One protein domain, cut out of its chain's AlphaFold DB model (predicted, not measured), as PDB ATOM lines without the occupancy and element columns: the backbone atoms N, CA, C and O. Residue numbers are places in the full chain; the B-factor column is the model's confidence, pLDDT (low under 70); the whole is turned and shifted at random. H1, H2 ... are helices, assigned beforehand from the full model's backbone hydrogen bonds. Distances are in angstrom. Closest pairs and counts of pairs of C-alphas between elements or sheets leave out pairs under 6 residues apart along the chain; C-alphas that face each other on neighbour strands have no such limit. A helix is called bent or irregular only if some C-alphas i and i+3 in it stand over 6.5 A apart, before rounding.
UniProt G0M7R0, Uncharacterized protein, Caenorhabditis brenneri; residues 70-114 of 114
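Overview. This is residues 70 to 114 of the 114 residues of an uncharacterized protein of Caenorhabditis brenneri (UniProt G0M7R0). Two helices meet near their ends as an L: H1 is an arm that sticks out with residues 76 to 83, and the longer, kinked H2 makes the other limb, with the tail of residues 107 to 114 folding back beside it. Residues 70 to 75, before H1, also stick out. The printed part has 45 residues with two named helices, H1 then H2, and no named strand; its class is all helix. It is loose, with a radius of gyration of the C-alphas of 12.1 A, and spans 31 by 23 by 15 A.

Along the chain. The printed part begins at His 70, with its C-alpha at (-9.765, -33.363, 24.610). H1 is residues 76 to 86, 15.5 A from first to last C-alpha, and begins at C-alpha 76 at (-6.064, -26.880, 13.534). H2 is residues 89 to 106, 22.4 A from first to last C-alpha, and ends at C-alpha 106 at (7.246, -52.107, 13.604). H2 is irregular, with C-alphas 98 and 101 8.2 A apart, and has a kink of 65 degrees near residue 99.

Arrangement. H1 and H2 only just touch, with 3 pairs of C-alphas within 8 A, and touch only at the corner by their link. The closest C-alphas are those of Leu 85 and Leu 91, 5.9 A apart, and H2 touches H1 with residues 91 to 92 alone. Their lines are about perpendicular, at 88 degrees, though the line of H2 is a rough one, and their centres are 17.2 A apart. In H1 every O i to N i+4 pair is within hydrogen-bond range; in H2, 12 of 14 are.

Size, cuts and confidence. The two C-alphas farthest apart are those of His 70 and Gly 113, at 32.5 A. Residues 70 to 83, of which 76 to 83 belong to H1, stand free; the body without them spans 26 by 15 by 11 A. The link from H1 to H2 is tight, and the printed part has no cut. The mean pLDDT of the printed part is 87.2, with residues 70 to 74 and residue 114, the chain's last residue, under 70.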
ATOM      1  N   HIS A  70     -11.071 -34.021  24.714       58.88
ATOM      2  CA  HIS A  70      -9.765 -33.363  24.610       58.88
ATOM      3  C   HIS A  70      -8.858 -33.940  23.512       58.88
ATOM      4  O   HIS A  70      -7.633 -33.853  23.609       58.88
ATOM      5  N   THR A  71      -9.423 -34.548  22.467       63.25
ATOM      6  CA  THR A  71      -8.610 -35.065  21.364       63.25
ATOM      7  C   THR A  71      -7.872 -33.935  20.635       63.25
ATOM      8  O   THR A  71      -8.454 -33.088  19.961       63.25
ATOM      9  N   THR A  72      -6.544 -33.926  20.744       63.91
ATOM     10  CA  THR A  72      -5.672 -33.019  19.978       63.91
ATOM     11  C   THR A  72      -5.496 -33.483  18.532       63.91
ATOM     12  O   THR A  72      -4.940 -32.755  17.703       63.91
ATOM     13  N   ALA A  73      -6.012 -34.678  18.212       63.69
ATOM     14  CA  ALA A  73      -5.834 -35.338  16.933       63.69
ATOM     15  C   ALA A  73      -6.425 -34.551  15.751       63.69
ATOM     16  O   ALA A  73      -5.942 -34.707  14.632       63.69
ATOM     17  N   TYR A  74      -7.406 -33.684  15.996       67.12
ATOM     18  CA  TYR A  74      -8.078 -32.890  14.962       67.12
ATOM     19  C   TYR A  74      -7.943 -31.382  15.192       67.12
ATOM     20  O   TYR A  74      -8.715 -30.595  14.653       67.12
ATOM     21  N   SER A  75      -6.990 -30.961  16.027       80.94
ATOM     22  CA  SER A  75      -6.786 -29.531  16.259       80.94
ATOM     23  C   SER A  75      -6.197 -28.855  15.008       80.94
ATOM     24  O   SER A  75      -5.274 -29.411  14.402       80.94
ATOM     25  N   PRO A  76      -6.638 -27.632  14.655       85.44
ATOM     26  CA  PRO A  76      -6.064 -26.880  13.534       85.44
ATOM     27  C   PRO A  76      -4.548 -26.681  13.659       85.44
ATOM     28  O   PRO A  76      -3.819 -26.703  12.670       85.44
ATOM     29  N   ALA A  77      -4.053 -26.545  14.893       87.56
ATOM     30  CA  ALA A  77      -2.624 -26.454  15.173       87.56
ATOM     31  C   ALA A  77      -1.873 -27.729  14.754       87.56
ATOM     32  O   ALA A  77      -0.828 -27.638  14.109       87.56
ATOM     33  N   ARG A  78      -2.406 -28.922  15.068       86.62
ATOM     34  CA  ARG A  78      -1.792 -30.194  14.658       86.62
ATOM     35  C   ARG A  78      -1.679 -30.279  13.141       86.62
ATOM     36  O   ARG A  78      -0.604 -30.591  12.639       86.62
ATOM     37  N   GLU A  79      -2.762 -29.989  12.425       88.94
ATOM     38  CA  GLU A  79      -2.783 -30.035  10.960       88.94
ATOM     39  C   GLU A  79      -1.777 -29.047  10.350       88.94
ATOM     40  O   GLU A  79      -0.985 -29.408   9.477       88.94
ATOM     41  N   PHE A  80      -1.732 -27.822  10.881       92.06
ATOM     42  CA  PHE A  80      -0.802 -26.779  10.454       92.06
ATOM     43  C   PHE A  80       0.670 -27.206  10.553       92.06
ATOM     44  O   PHE A  80       1.435 -26.982   9.606       92.06
ATOM     45  N   TYR A  81       1.073 -27.809  11.676       91.50
ATOM     46  CA  TYR A  81       2.449 -28.267  11.884       91.50
ATOM     47  C   TYR A  81       2.751 -29.563  11.133       91.50
ATOM     48  O   TYR A  81       3.825 -29.687  10.549       91.50
ATOM     49  N   GLN A  82       1.804 -30.505  11.090       90.12
ATOM     50  CA  GLN A  82       1.963 -31.760  10.357       90.12
ATOM     51  C   GLN A  82       2.217 -31.508   8.870       90.12
ATOM     52  O   GLN A  82       3.092 -32.147   8.288       90.12
ATOM     53  N   ARG A  83       1.481 -30.570   8.265       91.75
ATOM     54  CA  ARG A  83       1.675 -30.193   6.864       91.75
ATOM     55  C   ARG A  83       3.081 -29.642   6.614       91.75
ATOM     56  O   ARG A  83       3.789 -30.175   5.772       91.75
ATOM     57  N   ARG A  84       3.527 -28.667   7.414       92.50
ATOM     58  CA  ARG A  84       4.880 -28.081   7.299       92.50
ATOM     59  C   ARG A  84       5.999 -29.099   7.470       92.50
ATOM     60  O   ARG A  84       7.026 -28.987   6.812       92.50
ATOM     61  N   LEU A  85       5.804 -30.057   8.373       92.19
ATOM     62  CA  LEU A  85       6.756 -31.135   8.588       92.19
ATOM     63  C   LEU A  85       6.859 -32.013   7.338       92.19
ATOM     64  O   LEU A  85       7.962 -32.252   6.870       92.19
ATOM     65  N   ARG A  86       5.716 -32.443   6.781       90.81
ATOM     66  CA  ARG A  86       5.648 -33.348   5.621       90.81
ATOM     67  C   ARG A  86       6.068 -32.703   4.301       90.81
ATOM     68  O   ARG A  86       6.610 -33.393   3.453       90.81
ATOM     69  N   GLU A  87       5.820 -31.409   4.125       93.25
ATOM     70  CA  GLU A  87       6.171 -30.667   2.905       93.25
ATOM     71  C   GLU A  87       7.661 -30.299   2.822       93.25
ATOM     72  O   GLU A  87       8.119 -29.837   1.779       93.25
ATOM     73  N   ASN A  88       8.429 -30.480   3.902       93.56
ATOM     74  CA  ASN A  88       9.850 -30.155   3.939       93.56
ATOM     75  C   ASN A  88      10.697 -31.443   4.008       93.56
ATOM     76  O   ASN A  88      10.779 -32.047   5.083       93.56
ATOM     77  N   PRO A  89      11.376 -31.836   2.911       93.00
ATOM     78  CA  PRO A  89      12.180 -33.059   2.864       93.00
ATOM     79  C   PRO A  89      13.268 -33.119   3.938       93.00
ATOM     80  O   PRO A  89      13.460 -34.160   4.550       93.00
ATOM     81  N   LEU A  90      13.920 -31.994   4.251       93.38
ATOM     82  CA  LEU A  90      14.958 -31.939   5.285       93.38
ATOM     83  C   LEU A  90      14.381 -32.181   6.688       93.38
ATOM     84  O   LEU A  90      14.992 -32.857   7.512       93.38
ATOM     85  N   LEU A  91      13.201 -31.632   6.990       93.81
ATOM     86  CA  LEU A  91      12.552 -31.887   8.280       93.81
ATOM     87  C   LEU A  91      12.083 -33.334   8.384       93.81
ATOM     88  O   LEU A  91      12.271 -33.954   9.432       93.81
ATOM     89  N   MET A  92      11.529 -33.881   7.300       94.06
ATOM     90  CA  MET A  92      11.253 -35.308   7.230       94.06
ATOM     91  C   MET A  92      12.537 -36.118   7.419       94.06
ATOM     92  O   MET A  92      12.471 -37.089   8.176       94.06
ATOM     93  N   GLU A  93      13.682 -35.670   6.867       94.38
ATOM     94  CA  GLU A  93      15.011 -36.286   7.034       94.38
ATOM     95  C   GLU A  93      15.346 -36.533   8.517       94.38
ATOM     96  O   GLU A  93      15.741 -37.615   8.966       94.38
ATOM     97  N   TYR A  94      15.118 -35.512   9.335       94.94
ATOM     98  CA  TYR A  94      15.336 -35.616  10.770       94.94
ATOM     99  C   TYR A  94      14.332 -36.547  11.449       94.94
ATOM    100  O   TYR A  94      14.715 -37.302  12.343       94.94
ATOM    101  N   VAL A  95      13.065 -36.538  11.029       94.12
ATOM    102  CA  VAL A  95      12.018 -37.384  11.622       94.12
ATOM    103  C   VAL A  95      12.334 -38.861  11.444       94.12
ATOM    104  O   VAL A  95      12.366 -39.588  12.437       94.12
ATOM    105  N   VAL A  96      12.608 -39.332  10.226       94.56
ATOM    106  CA  VAL A  96      12.910 -40.765  10.069       94.56
ATOM    107  C   VAL A  96      14.247 -41.097  10.706       94.56
ATOM    108  O   VAL A  96      14.351 -42.167  11.279       94.56
ATOM    109  N   ARG A  97      15.251 -40.209  10.719       94.94
ATOM    110  CA  ARG A  97      16.496 -40.489  11.458       94.94
ATOM    111  C   ARG A  97      16.258 -40.659  12.958       94.94
ATOM    112  O   ARG A  97      16.844 -41.559  13.555       94.94
ATOM    113  N   MET A  98      15.384 -39.850  13.559       95.00
ATOM    114  CA  MET A  98      14.998 -39.996  14.969       95.00
ATOM    115  C   MET A  98      14.242 -41.304  15.231       95.00
ATOM    116  O   MET A  98      14.500 -41.961  16.236       95.00
ATOM    117  N   PHE A  99      13.346 -41.699  14.322       93.69
ATOM    118  CA  PHE A  99      12.446 -42.848  14.492       93.69
ATOM    119  C   PHE A  99      12.822 -44.073  13.643       93.69
ATOM    120  O   PHE A  99      12.016 -44.983  13.471       93.69
ATOM    121  N   TYR A 100      14.047 -44.134  13.114       94.38
ATOM    122  CA  TYR A 100      14.457 -45.133  12.117       94.38
ATOM    123  C   TYR A 100      14.236 -46.559  12.617       94.38
ATOM    124  O   TYR A 100      13.678 -47.410  11.925       94.38
ATOM    125  N   HIS A 101      14.645 -46.812  13.859       91.31
ATOM    126  CA  HIS A 101      14.477 -48.118  14.474       91.31
ATOM    127  C   HIS A 101      13.006 -48.490  14.652       91.31
ATOM    128  O   HIS A 101      12.685 -49.663  14.499       91.31
ATOM    129  N   ASP A 102      12.119 -47.531  14.903       90.06
ATOM    130  CA  ASP A 102      10.694 -47.804  15.065       90.06
ATOM    131  C   ASP A 102      10.057 -48.195  13.727       90.06
ATOM    132  O   ASP A 102       9.327 -49.184  13.682       90.06
ATOM    133  N   PHE A 103      10.411 -47.521  12.623       92.06
ATOM    134  CA  PHE A 103       9.992 -47.927  11.271       92.06
ATOM    135  C   PHE A 103      10.409 -49.369  10.959       92.06
ATOM    136  O   PHE A 103       9.593 -50.166  10.500       92.06
ATOM    137  N   VAL A 104      11.656 -49.732  11.275       90.50
ATOM    138  CA  VAL A 104      12.195 -51.076  11.011       90.50
ATOM    139  C   VAL A 104      11.600 -52.135  11.945       90.50
ATOM    140  O   VAL A 104      11.286 -53.239  11.509       90.50
ATOM    141  N   ILE A 105      11.465 -51.841  13.240       88.62
ATOM    142  CA  ILE A 105      10.973 -52.805  14.236       88.62
ATOM    143  C   ILE A 105       9.482 -53.075  14.041       88.62
ATOM    144  O   ILE A 105       9.068 -54.227  14.163       88.62
ATOM    145  N   LEU A 106       8.700 -52.033  13.755       88.94
ATOM    146  CA  LEU A 106       7.246 -52.107  13.604       88.94
ATOM    147  C   LEU A 106       6.810 -52.319  12.148       88.94
ATOM    148  O   LEU A 106       5.618 -52.448  11.885       88.94
ATOM    149  N   ASN A 107       7.767 -52.398  11.218       89.50
ATOM    150  CA  ASN A 107       7.544 -52.636   9.795       89.50
ATOM    151  C   ASN A 107       6.586 -51.611   9.154       89.50
ATOM    152  O   ASN A 107       5.689 -51.971   8.390       89.50
ATOM    153  N   TYR A 108       6.766 -50.332   9.489       89.81
ATOM    154  CA  TYR A 108       6.059 -49.238   8.825       89.81
ATOM    155  C   TYR A 108       6.833 -48.780   7.586       89.81
ATOM    156  O   TYR A 108       8.065 -48.718   7.629       89.81
ATOM    157  N   PRO A 109       6.141 -48.409   6.495       91.50
ATOM    158  CA  PRO A 109       6.803 -47.839   5.333       91.50
ATOM    159  C   PRO A 109       7.448 -46.500   5.695       91.50
ATOM    160  O   PRO A 109       6.902 -45.718   6.481       91.50
ATOM    161  N   PHE A 110       8.600 -46.225   5.089       91.62
ATOM    162  CA  PHE A 110       9.193 -44.899   5.172       91.62
ATOM    163  C   PHE A 110       8.307 -43.874   4.440       91.62
ATOM    164  O   PHE A 110       7.677 -44.220   3.437       91.62
ATOM    165  N   PRO A 111       8.227 -42.624   4.928       89.50
ATOM    166  CA  PRO A 111       7.532 -41.548   4.229       89.50
ATOM    167  C   PRO A 111       8.117 -41.310   2.831       89.50
ATOM    168  O   PRO A 111       9.333 -41.323   2.657       89.50
ATOM    169  N   GLU A 112       7.258 -41.061   1.845       82.94
ATOM    170  CA  GLU A 112       7.687 -40.722   0.484       82.94
ATOM    171  C   GLU A 112       8.457 -39.394   0.458       82.94
ATOM    172  O   GLU A 112       8.077 -38.437   1.132       82.94
ATOM    173  N   GLY A 113       9.524 -39.328  -0.342       76.88
ATOM    174  CA  GLY A 113      10.330 -38.110  -0.494       76.88
ATOM    175  C   GLY A 113      11.227 -37.778   0.703       76.88
ATOM    176  O   GLY A 113      11.734 -36.659   0.774       76.88
ATOM    177  N   PHE A 114      11.395 -38.735   1.621       64.31
ATOM    178  CA  PHE A 114      12.486 -38.774   2.590       64.31
ATOM    179  C   PHE A 114      13.780 -39.279   1.943       64.31
ATOM    180  O   PHE A 114      13.717 -40.344   1.284       64.31
TER     181      PHE A 114